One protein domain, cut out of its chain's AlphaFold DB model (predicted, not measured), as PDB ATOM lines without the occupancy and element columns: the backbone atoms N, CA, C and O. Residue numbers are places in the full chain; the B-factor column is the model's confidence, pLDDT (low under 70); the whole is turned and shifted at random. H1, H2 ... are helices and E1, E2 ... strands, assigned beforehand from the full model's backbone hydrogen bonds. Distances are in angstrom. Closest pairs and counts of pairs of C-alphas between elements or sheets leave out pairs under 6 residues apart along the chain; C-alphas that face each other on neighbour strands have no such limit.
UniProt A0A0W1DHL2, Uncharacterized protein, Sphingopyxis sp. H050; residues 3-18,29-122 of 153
ATOM      1  N   LEU A   3      17.684  56.721  19.120       76.12
ATOM      2  CA  LEU A   3      18.543  55.626  19.592       76.12
ATOM      3  C   LEU A   3      17.819  54.270  19.631       76.12
ATOM      4  O   LEU A   3      18.408  53.246  19.304       76.12
ATOM      5  N   GLU A   4      16.554  54.262  20.035       78.25
ATOM      6  CA  GLU A   4      15.721  53.060  20.079       78.25
ATOM      7  C   GLU A   4      15.445  52.524  18.677       78.25
ATOM      8  O   GLU A   4      15.582  51.327  18.446       78.25
ATOM      9  N   ASP A   5      15.126  53.419  17.742       75.88
ATOM     10  CA  ASP A   5      14.846  53.085  16.347       75.88
ATOM     11  C   ASP A   5      16.111  52.520  15.680       75.88
ATOM     12  O   ASP A   5      16.060  51.510  14.982       75.88
ATOM     13  N   MET A   6      17.276  53.103  15.984       78.88
ATOM     14  CA  MET A   6      18.573  52.650  15.478       78.88
ATOM     15  C   MET A   6      18.983  51.280  16.040       78.88
ATOM     16  O   MET A   6      19.384  50.399  15.282       78.88
ATOM     17  N   ILE A   7      18.856  51.069  17.356       79.00
ATOM     18  CA  ILE A   7      19.166  49.773  17.976       79.00
ATOM     19  C   ILE A   7      18.169  48.705  17.507       79.00
ATOM     20  O   ILE A   7      18.584  47.587  17.217       79.00
ATOM     21  N   THR A   8      16.880  49.033  17.391       76.00
ATOM     22  CA  THR A   8      15.860  48.101  16.885       76.00
ATOM     23  C   THR A   8      16.182  47.686  15.454       76.00
ATOM     24  O   THR A   8      16.293  46.493  15.202       76.00
ATOM     25  N   ALA A   9      16.490  48.641  14.570       70.88
ATOM     26  CA  ALA A   9      16.908  48.342  13.204       70.88
ATOM     27  C   ALA A   9      18.133  47.414  13.169       70.88
ATOM     28  O   ALA A   9      18.119  46.402  12.476       70.88
ATOM     29  N   PHE A  10      19.182  47.691  13.951       77.94
ATOM     30  CA  PHE A  10      20.349  46.802  14.020       77.94
ATOM     31  C   PHE A  10      19.979  45.383  14.443       77.94
ATOM     32  O   PHE A  10      20.454  44.415  13.845       77.94
ATOM     33  N   LEU A  11      19.107  45.255  15.437       74.31
ATOM     34  CA  LEU A  11      18.674  43.953  15.907       74.31
ATOM     35  C   LEU A  11      17.781  43.227  14.887       74.31
ATOM     36  O   LEU A  11      17.885  42.005  14.798       74.31
ATOM     37  N   ASP A  12      16.956  43.943  14.120       73.25
ATOM     38  CA  ASP A  12      16.127  43.385  13.039       73.25
ATOM     39  C   ASP A  12      16.997  42.864  11.882       73.25
ATOM     40  O   ASP A  12      16.696  41.845  11.263       73.25
ATOM     41  N   TYR A  13      18.152  43.493  11.642       68.38
ATOM     42  CA  TYR A  13      19.167  42.999  10.705       68.38
ATOM     43  C   TYR A  13      20.087  41.917  11.298       68.38
ATOM     44  O   TYR A  13      21.017  41.477  10.618       68.38
ATOM     45  N   GLY A  14      19.819  41.434  12.515       64.62
ATOM     46  CA  GLY A  14      20.542  40.326  13.148       64.62
ATOM     47  C   GLY A  14      21.819  40.724  13.898       64.62
ATOM     48  O   GLY A  14      22.549  39.850  14.366       64.62
ATOM     49  N   LEU A  15      22.104  42.019  14.060       59.97
ATOM     50  CA  LEU A  15      23.233  42.492  14.862       59.97
ATOM     51  C   LEU A  15      22.857  42.446  16.348       59.97
ATOM     52  O   LEU A  15      22.147  43.313  16.849       59.97
ATOM     53  N   SER A  16      23.325  41.424  17.064       69.94
ATOM     54  CA  SER A  16      22.969  41.181  18.473       69.94
ATOM     55  C   SER A  16      23.983  41.724  19.490       69.94
ATOM     56  O   SER A  16      23.667  41.835  20.675       69.94
ATOM     57  N   GLN A  17      25.192  42.076  19.038       63.25
ATOM     58  CA  GLN A  17      26.284  42.599  19.865       63.25
ATOM     59  C   GLN A  17      26.485  44.088  19.569       63.25
ATOM     60  O   GLN A  17      27.160  44.456  18.611       63.25
ATOM     61  N   ILE A  18      25.864  44.950  20.377       65.56
ATOM     62  CA  ILE A  18      25.853  46.402  20.162       65.56
ATOM     63  C   ILE A  18      26.537  47.090  21.346       65.56
ATOM     64  O   ILE A  18      26.068  46.997  22.481       65.56
ATOM     65  N   PRO A  29      21.937  57.851  31.413       61.59
ATOM     66  CA  PRO A  29      20.655  57.363  31.929       61.59
ATOM     67  C   PRO A  29      19.632  57.101  30.816       61.59
ATOM     68  O   PRO A  29      18.917  56.104  30.869       61.59
ATOM     69  N   LEU A  30      19.606  57.932  29.769       71.75
ATOM     70  CA  LEU A  30      18.707  57.753  28.626       71.75
ATOM     71  C   LEU A  30      19.078  56.511  27.799       71.75
ATOM     72  O   LEU A  30      18.208  55.749  27.390       71.75
ATOM     73  N   MET A  31      20.374  56.270  27.583       68.50
ATOM     74  CA  MET A  31      20.873  55.066  26.910       68.50
ATOM     75  C   MET A  31      20.535  53.799  27.699       68.50
ATOM     76  O   MET A  31      20.096  52.814  27.107       68.50
ATOM     77  N   ALA A  32      20.686  53.831  29.026       68.25
ATOM     78  CA  ALA A  32      20.302  52.726  29.899       68.25
ATOM     79  C   ALA A  32      18.789  52.458  29.844       68.25
ATOM     80  O   ALA A  32      18.382  51.306  29.699       68.25
ATOM     81  N   GLN A  33      17.962  53.509  29.868       69.12
ATOM     82  CA  GLN A  33      16.507  53.399  29.719       69.12
ATOM     83  C   GLN A  33      16.109  52.785  28.374       69.12
ATOM     84  O   GLN A  33      15.283  51.877  28.339       69.12
ATOM     85  N   VAL A  34      16.724  53.220  27.270       75.19
ATOM     86  CA  VAL A  34      16.462  52.660  25.936       75.19
ATOM     87  C   VAL A  34      16.912  51.201  25.854       75.19
ATOM     88  O   VAL A  34      16.156  50.352  25.387       75.19
ATOM     89  N   ALA A  35      18.102  50.868  26.356       68.88
ATOM     90  CA  ALA A  35      18.585  49.488  26.384       68.88
ATOM     91  C   ALA A  35      17.670  48.579  27.224       68.88
ATOM     92  O   ALA A  35      17.386  47.444  26.831       68.88
ATOM     93  N   GLN A  36      17.169  49.079  28.356       63.84
ATOM     94  CA  GLN A  36      16.217  48.369  29.203       63.84
ATOM     95  C   GLN A  36      14.852  48.209  28.521       63.84
ATOM     96  O   GLN A  36      14.298  47.114  28.563       63.84
ATOM     97  N   ALA A  37      14.347  49.243  27.843       65.31
ATOM     98  CA  ALA A  37      13.100  49.199  27.079       65.31
ATOM     99  C   ALA A  37      13.171  48.215  25.898       65.31
ATOM    100  O   ALA A  37      12.224  47.490  25.616       65.31
ATOM    101  N   ILE A  38      14.314  48.127  25.218       66.50
ATOM    102  CA  ILE A  38      14.518  47.159  24.131       66.50
ATOM    103  C   ILE A  38      14.623  45.734  24.684       66.50
ATOM    104  O   ILE A  38      14.076  44.800  24.100       66.50
ATOM    105  N   ARG A  39      15.275  45.552  25.839       63.62
ATOM    106  CA  ARG A  39      15.320  44.256  26.534       63.62
ATOM    107  C   ARG A  39      13.949  43.826  27.051       63.62
ATOM    108  O   ARG A  39      13.622  42.648  26.956       63.62
ATOM    109  N   SER A  40      13.134  44.749  27.563       58.50
ATOM    110  CA  SER A  40      11.772  44.438  28.012       58.50
ATOM    111  C   SER A  40      10.840  44.087  26.851       58.50
ATOM    112  O   SER A  40       9.884  43.353  27.057       58.50
ATOM    113  N   LYS A  41      11.153  44.501  25.616       59.28
ATOM    114  CA  LYS A  41      10.462  44.025  24.406       59.28
ATOM    115  C   LYS A  41      10.810  42.574  24.007       59.28
ATOM    116  O   LYS A  41      10.201  42.056  23.077       59.28
ATOM    117  N   ARG A  42      11.757  41.912  24.691       59.34
ATOM    118  CA  ARG A  42      12.320  40.580  24.356       59.34
ATOM    119  C   ARG A  42      12.362  39.621  25.551       59.34
ATOM    120  O   ARG A  42      13.380  38.986  25.831       59.34
ATOM    121  N   GLY A  43      11.297  39.606  26.341       60.94
ATOM    122  CA  GLY A  43      11.244  38.859  27.590       60.94
ATOM    123  C   GLY A  43      10.817  37.401  27.463       60.94
ATOM    124  O   GLY A  43      10.776  36.813  26.384       60.94
ATOM    125  N   HIS A  44      10.517  36.797  28.613       69.19
ATOM    126  CA  HIS A  44      10.122  35.393  28.696       69.19
ATOM    127  C   HIS A  44       8.858  35.123  27.868       69.19
ATOM    128  O   HIS A  44       7.846  35.791  28.063       69.19
ATOM    129  N   GLY A  45       8.929  34.151  26.956       67.81
ATOM    130  CA  GLY A  45       7.821  33.791  26.067       67.81
ATOM    131  C   GLY A  45       7.629  34.710  24.854       67.81
ATOM    132  O   GLY A  45       6.682  34.498  24.108       67.81
ATOM    133  N   ALA A  46       8.503  35.698  24.634       74.25
ATOM    134  CA  ALA A  46       8.501  36.559  23.449       74.25
ATOM    135  C   ALA A  46       9.686  36.248  22.511       74.25
ATOM    136  O   ALA A  46      10.440  35.287  22.711       74.25
ATOM    137  N   TYR A  47       9.872  37.074  21.479       71.12
ATOM    138  CA  TYR A  47      11.065  37.038  20.634       71.12
ATOM    139  C   TYR A  47      12.357  37.136  21.486       71.12
ATOM    140  O   TYR A  47      12.420  37.999  22.367       71.12
ATOM    141  N   PRO A  48      13.408  36.317  21.248       66.38
ATOM    142  CA  PRO A  48      13.617  35.415  20.108       66.38
ATOM    143  C   PRO A  48      13.179  33.959  20.335       66.38
ATOM    144  O   PRO A  48      13.320  33.139  19.435       66.38
ATOM    145  N   VAL A  49      12.648  33.587  21.504       73.06
ATOM    146  CA  VAL A  49      12.261  32.183  21.767       73.06
ATOM    147  C   VAL A  49      11.123  31.749  20.845       73.06
ATOM    148  O   VAL A  49      11.157  30.648  20.299       73.06
ATOM    149  N   THR A  50      10.162  32.641  20.599       76.44
ATOM    150  CA  THR A  50       9.081  32.399  19.634       76.44
ATOM    151  C   THR A  50       9.539  32.411  18.184       76.44
ATOM    152  O   THR A  50       8.748  32.067  17.320       76.44
ATOM    153  N   SER A  51      10.801  32.765  17.936       77.19
ATOM    154  CA  SER A  51      11.450  32.703  16.634       77.19
ATOM    155  C   SER A  51      12.243  31.394  16.486       77.19
ATOM    156  O   SER A  51      12.054  30.618  15.566       77.19
ATOM    157  N   VAL A  52      13.035  30.988  17.474       77.88
ATOM    158  CA  VAL A  52      13.755  29.701  17.379       77.88
ATOM    159  C   VAL A  52      12.821  28.485  17.450       77.88
ATOM    160  O   VAL A  52      13.017  27.501  16.736       77.88
ATOM    161  N   GLY A  53      11.802  28.538  18.311       80.81
ATOM    162  CA  GLY A  53      10.899  27.411  18.558       80.81
ATOM    163  C   GLY A  53      10.200  26.882  17.299       80.81
ATOM    164  O   GLY A  53      10.253  25.676  17.071       80.81
ATOM    165  N   PRO A  54       9.577  27.730  16.457       81.25
ATOM    166  CA  PRO A  54       8.916  27.276  15.236       81.25
ATOM    167  C   PRO A  54       9.861  26.648  14.207       81.25
ATOM    168  O   PRO A  54       9.421  25.815  13.422       81.25
ATOM    169  N   HIS A  55      11.148  27.006  14.209       81.62
ATOM    170  CA  HIS A  55      12.133  26.388  13.320       81.62
ATOM    171  C   HIS A  55      12.561  24.993  13.791       81.62
ATOM    172  O   HIS A  55      12.715  24.087  12.975       81.62
ATOM    173  N   LEU A  56      12.753  24.812  15.101       80.12
ATOM    174  CA  LEU A  56      13.271  23.557  15.658       80.12
ATOM    175  C   LEU A  56      12.176  22.539  15.994       80.12
ATOM    176  O   LEU A  56      12.382  21.342  15.818       80.12
ATOM    177  N   THR A  57      11.043  23.011  16.508       86.06
ATOM    178  CA  THR A  57       9.924  22.190  16.998       86.06
ATOM    179  C   THR A  57       8.583  22.848  16.640       86.06
ATOM    180  O   THR A  57       7.840  23.262  17.541       86.06
ATOM    181  N   PRO A  58       8.267  23.024  15.341       84.31
ATOM    182  CA  PRO A  58       7.041  23.697  14.895       84.31
ATOM    183  C   PRO A  58       5.767  23.081  15.480       84.31
ATOM    184  O   PRO A  58       4.819  23.793  15.797       84.31
ATOM    185  N   GLU A  59       5.746  21.766  15.677       87.25
ATOM    186  CA  GLU A  59       4.619  21.009  16.217       87.25
ATOM    187  C   GLU A  59       4.307  21.315  17.689       87.25
ATOM    188  O   GLU A  59       3.178  21.106  18.134       87.25
ATOM    189  N   LEU A  60       5.283  21.832  18.441       87.81
ATOM    190  CA  LEU A  60       5.118  22.213  19.847       87.81
ATOM    191  C   LEU A  60       4.751  23.693  20.018       87.81
ATOM    192  O   LEU A  60       4.425  24.123  21.126       87.81
ATOM    193  N   MET A  61       4.778  24.480  18.939       85.88
ATOM    194  CA  MET A  61       4.573  25.927  18.979       85.88
ATOM    195  C   MET A  61       3.179  26.314  18.478       85.88
ATOM    196  O   MET A  61       2.858  26.208  17.298       85.88
ATOM    197  N   ARG A  62       2.340  26.847  19.375       87.75
ATOM    198  CA  ARG A  62       1.002  27.380  19.049       87.75
ATOM    199  C   ARG A  62       1.060  28.863  18.690       87.75
ATOM    200  O   ARG A  62       0.592  29.718  19.439       87.75
ATOM    201  N   MET A  63       1.661  29.165  17.539       85.44
ATOM    202  CA  MET A  63       1.832  30.550  17.071       85.44
ATOM    203  C   MET A  63       0.502  31.263  16.782       85.44
ATOM    204  O   MET A  63       0.429  32.481  16.875       85.44
ATOM    205  N   ASP A  64      -0.575  30.518  16.531       88.19
ATOM    206  CA  ASP A  64      -1.945  31.033  16.421       88.19
ATOM    207  C   ASP A  64      -2.496  31.611  17.739       88.19
ATOM    208  O   ASP A  64      -3.417  32.427  17.727       88.19
ATOM    209  N   ALA A  65      -1.927  31.213  18.880       85.81
ATOM    210  CA  ALA A  65      -2.272  31.723  20.205       85.81
ATOM    211  C   ALA A  65      -1.309  32.820  20.705       85.81
ATOM    212  O   ALA A  65      -1.508  33.357  21.802       85.81
ATOM    213  N   ALA A  66      -0.266  33.152  19.932       85.69
ATOM    214  CA  ALA A  66       0.755  34.116  20.320       85.69
ATOM    215  C   ALA A  66       0.170  35.531  20.398       85.69
ATOM    216  O   ALA A  66      -0.364  36.070  19.430       85.69
ATOM    217  N   ARG A  67       0.283  36.149  21.573       84.56
ATOM    218  CA  ARG A  67      -0.148  37.527  21.814       84.56
ATOM    219  C   ARG A  67       0.675  38.153  22.939       84.56
ATOM    220  O   ARG A  67       1.061  37.428  23.860       84.56
ATOM    221  N   PRO A  68       0.916  39.471  22.921       79.06
ATOM    222  CA  PRO A  68       1.491  40.166  24.067       79.06
ATOM    223  C   PRO A  68       0.624  39.995  25.321       79.06
ATOM    224  O   PRO A  68      -0.600  39.867  25.223       79.06
ATOM    225  N   ALA A  69       1.239  40.055  26.502       75.75
ATOM    226  CA  ALA A  69       0.517  40.229  27.760       75.75
ATOM    227  C   ALA A  69       1.004  41.452  28.525       75.75
ATOM    228  O   ALA A  69       2.195  41.757  28.584       75.75
ATOM    229  N   ALA A  70       0.046  42.131  29.151       71.19
ATOM    230  CA  ALA A  70       0.343  43.117  30.170       71.19
ATOM    231  C   ALA A  70       0.789  42.396  31.445       71.19
ATOM    232  O   ALA A  70       0.188  41.394  31.843       71.19
ATOM    233  N   ARG A  71       1.824  42.924  32.100       71.06
ATOM    234  CA  ARG A  71       2.238  42.412  33.405       71.06
ATOM    235  C   ARG A  71       1.305  42.908  34.496       71.06
ATOM    236  O   ARG A  71       0.984  44.096  34.546       71.06
ATOM    237  N   SER A  72       0.932  42.013  35.399       66.94
ATOM    238  CA  SER A  72       0.288  42.381  36.654       66.94
ATOM    239  C   SER A  72       1.315  42.982  37.627       66.94
ATOM    240  O   SER A  72       2.521  42.701  37.573       66.94
ATOM    241  N   SER A  73       0.843  43.836  38.535       70.69
ATOM    242  CA  SER A  73       1.609  44.195  39.727       70.69
ATOM    243  C   SER A  73       1.414  43.113  40.793       70.69
ATOM    244  O   SER A  73       0.342  42.522  40.894       70.69
ATOM    245  N   ALA A  74       2.437  42.873  41.618       72.69
ATOM    246  CA  ALA A  74       2.280  42.055  42.823       72.69
ATOM    247  C   ALA A  74       2.491  42.951  44.038       72.69
ATOM    248  O   ALA A  74       3.479  43.685  44.095       72.69
ATOM    249  N   PHE A  75       1.545  42.915  44.978       80.31
ATOM    250  CA  PHE A  75       1.552  43.737  46.194       80.31
ATOM    251  C   PHE A  75       1.677  45.253  45.940       80.31
ATOM    252  O   PHE A  75       2.161  45.987  46.793       80.31
ATOM    253  N   GLY A  76       1.275  45.733  44.755       82.50
ATOM    254  CA  GLY A  76       1.416  47.142  44.366       82.50
ATOM    255  C   GLY A  76       2.859  47.606  44.120       82.50
ATOM    256  O   GLY A  76       3.078  48.796  43.910       82.50
ATOM    257  N   LEU A  77       3.838  46.694  44.123       82.94
ATOM    258  CA  LEU A  77       5.246  47.017  43.899       82.94
ATOM    259  C   LEU A  77       5.572  47.109  42.396       82.94
ATOM    260  O   LEU A  77       5.075  46.281  41.616       82.94
ATOM    261  N   PRO A  78       6.436  48.056  41.974       79.06
ATOM    262  CA  PRO A  78       6.943  48.102  40.606       79.06
ATOM    263  C   PRO A  78       7.670  46.802  40.244       79.06
ATOM    264  O   PRO A  78       8.362  46.207  41.070       79.06
ATOM    265  N   ARG A  79       7.522  46.348  38.999       73.00
ATOM    266  CA  ARG A  79       8.108  45.087  38.521       73.00
ATOM    267  C   ARG A  79       9.419  45.340  37.789       73.00
ATOM    268  O   ARG A  79       9.562  46.353  37.108       73.00
ATOM    269  N   THR A  80      10.348  44.396  37.895       71.06
ATOM    270  CA  THR A  80      11.601  44.413  37.132       71.06
ATOM    271  C   THR A  80      11.474  43.575  35.857       71.06
ATOM    272  O   THR A  80      10.402  43.063  35.515       71.06
ATOM    273  N   SER A  81      12.575  43.437  35.117       66.25
ATOM    274  CA  SER A  81      12.647  42.550  33.953       66.25
ATOM    275  C   SER A  81      12.553  41.064  34.328       66.25
ATOM    276  O   SER A  81      12.185  40.255  33.477       66.25
ATOM    277  N   GLN A  82      12.823  40.688  35.583       67.06
ATOM    278  CA  GLN A  82      12.683  39.313  36.066       67.06
ATOM    279  C   GLN A  82      11.205  38.949  36.262       67.06
ATOM    280  O   GLN A  82      10.403  39.790  36.663       67.06
ATOM    281  N   ILE A  83      10.816  37.693  36.008       69.88
ATOM    282  CA  ILE A  83       9.423  37.232  36.200       69.88
ATOM    283  C   ILE A  83       8.989  37.447  37.658       69.88
ATOM    284  O   ILE A  83       7.975  38.089  37.916       69.88
ATOM    285  N   SER A  84       9.821  37.023  38.605       70.62
ATOM    286  CA  SER A  84       9.567  37.108  40.046       70.62
ATOM    287  C   SER A  84      10.083  38.385  40.728       70.62
ATOM    288  O   SER A  84       9.848  38.567  41.922       70.62
ATOM    289  N   GLY A  85      10.762  39.294  40.017       76.75
ATOM    290  CA  GLY A  85      11.480  40.433  40.617       76.75
ATOM    291  C   GLY A  85      10.616  41.681  40.818       76.75
ATOM    292  O   GLY A  85       9.895  42.091  39.898       76.75
ATOM    293  N   ALA A  86      10.576  42.217  42.043       80.12
ATOM    294  CA  ALA A  86       9.839  43.428  42.432       80.12
ATOM    295  C   ALA A  86      10.809  44.466  42.986       80.12
ATOM    296  O   ALA A  86      11.728  44.100  43.709       80.12
ATOM    297  N   MET A  87      10.561  45.748  42.745       80.62
ATOM    298  CA  MET A  87      11.270  46.823  43.435       80.62
ATOM    299  C   MET A  87      10.592  47.129  44.768       80.62
ATOM    300  O   MET A  87       9.401  47.436  44.805       80.62
ATOM    301  N   PHE A  88      11.359  47.103  45.853       79.75
ATOM    302  CA  PHE A  88      10.970  47.653  47.145       79.75
ATOM    303  C   PHE A  88      11.936  48.788  47.491       79.75
ATOM    304  O   PHE A  88      13.110  48.564  47.777       79.75
ATOM    305  N   GLY A  89      11.457  50.032  47.411       82.94
ATOM    306  CA  GLY A  89      12.345  51.194  47.446       82.94
ATOM    307  C   GLY A  89      13.370  51.123  46.309       82.94
ATOM    308  O   GLY A  89      12.991  51.052  45.141       82.94
ATOM    309  N   GLU A  90      14.655  51.114  46.659       80.06
ATOM    310  CA  GLU A  90      15.769  51.065  45.699       80.06
ATOM    311  C   GLU A  90      16.331  49.655  45.459       80.06
ATOM    312  O   GLU A  90      17.245  49.495  44.651       80.06
ATOM    313  N   PHE A  91      15.809  48.625  46.132       69.75
ATOM    314  CA  PHE A  91      16.319  47.259  46.011       69.75
ATOM    315  C   PHE A  91      15.317  46.307  45.357       69.75
ATOM    316  O   PHE A  91      14.104  46.410  45.542       69.75
ATOM    317  N   GLU A  92      15.846  45.360  44.586       75.31
ATOM    318  CA  GLU A  92      15.067  44.301  43.956       75.31
ATOM    319  C   GLU A  92      14.915  43.104  44.905       75.31
ATOM    320  O   GLU A  92      15.891  42.624  45.485       75.31
ATOM    321  N   VAL A  93      13.687  42.603  45.048       72.88
ATOM    322  CA  VAL A  93      13.355  41.392  45.803       72.88
ATOM    323  C   VAL A  93      12.750  40.335  44.884       72.88
ATOM    324  O   VAL A  93      11.867  40.619  44.071       72.88
ATOM    325  N   ALA A  94      13.207  39.092  45.034       73.38
ATOM    326  CA  ALA A  94      12.596  37.940  44.384       73.38
ATOM    327  C   ALA A  94      11.396  37.466  45.212       73.38
ATOM    328  O   ALA A  94      11.531  37.142  46.391       73.38
ATOM    329  N   LEU A  95      10.221  37.425  44.591       71.94
ATOM    330  CA  LEU A  95       8.989  36.942  45.207       71.94
ATOM    331  C   LEU A  95       8.650  35.540  44.676       71.94
ATOM    332  O   LEU A  95       8.946  35.251  43.516       71.94
ATOM    333  N   PRO A  96       8.008  34.667  45.470       70.62
ATOM    334  CA  PRO A  96       7.576  33.346  45.018       70.62
ATOM    335  C   PRO A  96       6.309  33.462  44.151       70.62
ATOM    336  O   PRO A  96       5.245  33.005  44.548       70.62
ATOM    337  N   LEU A  97       6.421  34.143  43.007       71.25
ATOM    338  CA  LEU A  97       5.332  34.359  42.055       71.25
ATOM    339  C   LEU A  97       5.388  33.316  40.944       71.25
ATOM    340  O   LEU A  97       6.461  33.054  40.390       71.25
ATOM    341  N   ASP A  98       4.227  32.790  40.579       73.56
ATOM    342  CA  ASP A  98       4.053  32.003  39.367       73.56
ATOM    343  C   ASP A  98       4.046  32.914  38.128       73.56
ATOM    344  O   ASP A  98       3.647  34.083  38.170       73.56
ATOM    345  N   VAL A  99       4.483  32.390  36.982       72.62
ATOM    346  CA  VAL A  99       4.486  33.155  35.728       72.62
ATOM    347  C   VAL A  99       3.080  33.604  35.329       72.62
ATOM    348  O   VAL A  99       2.931  34.697  34.791       72.62
ATOM    349  N   THR A 100       2.050  32.815  35.635       78.62
ATOM    350  CA  THR A 100       0.646  33.123  35.330       78.62
ATOM    351  C   THR A 100       0.060  34.197  36.238       78.62
ATOM    352  O   THR A 100      -0.800  34.965  35.805       78.62
ATOM    353  N   GLU A 101       0.577  34.326  37.462       75.19
ATOM    354  CA  GLU A 101       0.250  35.435  38.360       75.19
ATOM    355  C   GLU A 101       0.825  36.755  37.848       75.19
ATOM    356  O   GLU A 101       0.275  37.811  38.153       75.19
ATOM    357  N   VAL A 102       1.905  36.699  37.059       75.44
ATOM    358  CA  VAL A 102       2.640  37.856  36.520       75.44
ATOM    359  C   VAL A 102       2.195  38.223  35.103       75.44
ATOM    360  O   VAL A 102       2.110  39.404  34.768       75.44
ATOM    361  N   ALA A 103       1.928  37.229  34.264       78.69
ATOM    362  CA  ALA A 103       1.494  37.372  32.884       78.69
ATOM    363  C   ALA A 103       0.426  36.319  32.581       78.69
ATOM    364  O   ALA A 103       0.701  35.121  32.554       78.69
ATOM    365  N   SER A 104      -0.794  36.769  32.295       79.19
ATOM    366  CA  SER A 104      -1.980  35.908  32.172       79.19
ATOM    367  C   SER A 104      -1.903  34.844  31.070       79.19
ATOM    368  O   SER A 104      -2.675  33.889  31.082       79.19
ATOM    369  N   ASN A 105      -0.987  34.993  30.114       79.62
ATOM    370  CA  ASN A 105      -0.718  34.023  29.050       79.62
ATOM    371  C   ASN A 105       0.714  33.452  29.095       79.62
ATOM    372  O   ASN A 105       1.146  32.837  28.123       79.62
ATOM    373  N   GLY A 106       1.465  33.704  30.170       78.06
ATOM    374  CA  GLY A 106       2.852  33.267  30.332       78.06
ATOM    375  C   GLY A 106       3.910  34.137  29.636       78.06
ATOM    376  O   GLY A 106       5.100  33.948  29.889       78.06
ATOM    377  N   VAL A 107       3.522  35.113  28.806       81.06
ATOM    378  CA  VAL A 107       4.461  36.041  28.154       81.06
ATOM    379  C   VAL A 107       4.858  37.127  29.151       81.06
ATOM    380  O   VAL A 107       4.187  38.142  29.317       81.06
ATOM    381  N   GLY A 108       5.962  36.891  29.854       70.38
ATOM    382  CA  GLY A 108       6.423  37.724  30.960       70.38
ATOM    383  C   GLY A 108       6.922  39.109  30.551       70.38
ATOM    384  O   GLY A 108       7.031  39.970  31.420       70.38
ATOM    385  N   GLN A 109       7.274  39.323  29.281       70.88
ATOM    386  CA  GLN A 109       7.676  40.613  28.703       70.88
ATOM    387  C   GLN A 109       7.861  40.445  27.179       70.88
ATOM    388  O   GLN A 109       8.338  39.400  26.743       70.88
ATOM    389  N   GLY A 110       7.579  41.482  26.387       74.50
ATOM    390  CA  GLY A 110       7.818  41.503  24.938       74.50
ATOM    391  C   GLY A 110       6.659  41.054  24.051       74.50
ATOM    392  O   GLY A 110       5.569  40.757  24.537       74.50
ATOM    393  N   ASP A 111       6.903  41.046  22.737       80.88
ATOM    394  CA  ASP A 111       5.910  40.656  21.732       80.88
ATOM    395  C   ASP A 111       6.320  39.355  21.014       80.88
ATOM    396  O   ASP A 111       7.324  39.333  20.290       80.88
ATOM    397  N   PRO A 112       5.582  38.249  21.214       80.19
ATOM    398  CA  PRO A 112       5.853  36.988  20.540       80.19
ATOM    399  C   PRO A 112       5.497  37.002  19.048       80.19
ATOM    400  O   PRO A 112       6.029  36.173  18.311       80.19
ATOM    401  N   ALA A 113       4.634  37.922  18.601       85.00
ATOM    402  CA  ALA A 113       4.170  38.018  17.217       85.00
ATOM    403  C   ALA A 113       5.228  38.584  16.256       85.00
ATOM    404  O   ALA A 113       5.049  38.523  15.044       85.00
ATOM    405  N   LEU A 114       6.346  39.097  16.781       78.69
ATOM    406  CA  LEU A 114       7.494  39.550  15.987       78.69
ATOM    407  C   LEU A 114       8.339  38.395  15.414       78.69
ATOM    408  O   LEU A 114       9.310  38.640  14.703       78.69
ATOM    409  N   ALA A 115       8.011  37.143  15.741       77.88
ATOM    410  CA  ALA A 115       8.681  35.973  15.186       77.88
ATOM    411  C   ALA A 115       8.411  35.804  13.682       77.88
ATOM    412  O   ALA A 115       7.314  36.091  13.200       77.88
ATOM    413  N   SER A 116       9.400  35.308  12.936       81.19
ATOM    414  CA  SER A 116       9.258  35.055  11.501       81.19
ATOM    415  C   SER A 116      10.280  34.034  11.024       81.19
ATOM    416  O   SER A 116      11.450  34.141  11.371       81.19
ATOM    417  N   ALA A 117       9.877  33.125  10.133       78.19
ATOM    418  CA  ALA A 117      10.731  32.031   9.657       78.19
ATOM    419  C   ALA A 117      12.139  32.468   9.187       78.19
ATOM    420  O   ALA A 117      13.101  31.721   9.356       78.19
ATOM    421  N   ASP A 118      12.275  33.674   8.625       79.00
ATOM    422  CA  ASP A 118      13.576  34.232   8.237       79.00
ATOM    423  C   ASP A 118      14.440  34.616   9.453       79.00
ATOM    424  O   ASP A 118      15.599  34.207   9.555       79.00
ATOM    425  N   ALA A 119      13.872  35.346  10.421       72.75
ATOM    426  CA  ALA A 119      14.558  35.677  11.672       72.75
ATOM    427  C   ALA A 119      14.940  34.410  12.457       72.75
ATOM    428  O   ALA A 119      16.042  34.325  13.006       72.75
ATOM    429  N   ASP A 120      14.059  33.410  12.438       75.25
ATOM    430  CA  ASP A 120      14.216  32.118  13.099       75.25
ATOM    431  C   ASP A 120      15.456  31.372  12.588       75.25
ATOM    432  O   ASP A 120      16.310  30.942  13.374       75.25
ATOM    433  N   ALA A 121      15.577  31.256  11.262       77.19
ATOM    434  CA  ALA A 121      16.689  30.582  10.603       77.19
ATOM    435  C   ALA A 121      18.010  31.315  10.862       77.19
ATOM    436  O   ALA A 121      18.987  30.699  11.292       77.19
ATOM    437  N   ARG A 122      18.027  32.643  10.688       77.25
ATOM    438  CA  ARG A 122      19.234  33.463  10.871       77.25
ATOM    439  C   ARG A 122      19.745  33.421  12.309       77.25
ATOM    440  O   ARG A 122      20.949  33.289  12.533       77.25
TER     441      ARG A 122
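Overview. This is residues 3 to 18 and 29 to 122 of the 153 residues of an uncharacterized protein of Sphingopyxis sp. H050 (UniProt A0A0W1DHL2). Two small end groups, the crossed helices H3 and H5 at one end and the strand hairpin E1 and E2 at the other, are joined by long unnamed stretches of chain, residues 57 to 84 and 103 to 116. Helices H1 and H2 make a pair off one side of this long axis, and the short H4 lies toward the hairpin's end. The printed part has 110 residues, with the order H1 H2 H3 E1 E2 H4 H5 and one antiparallel sheet, E1 - E2. The class is mostly helix, though under half of the residues, 48, are in named elements. The whole is compact, with a radius of gyration of the C-alphas of 15.2 A, and flat, spanning 43 by 34 by 17 A.

Along the chain. H1, residues 3 to 12, begins at C-alpha 3 (18.543, 55.626, 19.592) and is 14.1 A long. H2, residues 29 to 40, is 16.2 A long. H3 is residues 49 to 56. E1, residues 85 to 88, begins at C-alpha 85 (11.480, 40.433, 40.617), and E2 is residues 91 to 94. H4 is residues 99 to 102. H5, residues 117 to 122, ends at C-alpha 122 (19.234, 33.463, 10.871).

Arrangement. H1 and H2 touch, closest at the C-alphas of Glu 4 and Val 34, 5.9 A, at a shallow tilt of 34 degrees, only just short of steep, the same way. H3 and H5 touch about perpendicular, at 90 degrees, closest at the C-alphas of Ser 51 and Asp 120, 4.5 A. E1 and E2 form an antiparallel hairpin, with N 86 and O 93 at 2.9 A, within hydrogen-bond range. H4 touches no helix. Every O i to N i+4 pair is within range in H1, H2 and H5, and 2 of 4 in H3; H4 is too short for one.

Size, cuts and confidence. The C-alphas of Glu 59 and Gly 89 are the farthest apart, 44.1 A. Residues 19 to 28 are not printed, and C-alphas 18 and 29 are 16.9 A apart across this cut. The links H3 to E1 and H4 to H5 are long. Mean pLDDT of the printed part is 74.8; 27 residues are under 70, among them 13 to 18 and 35 to 45.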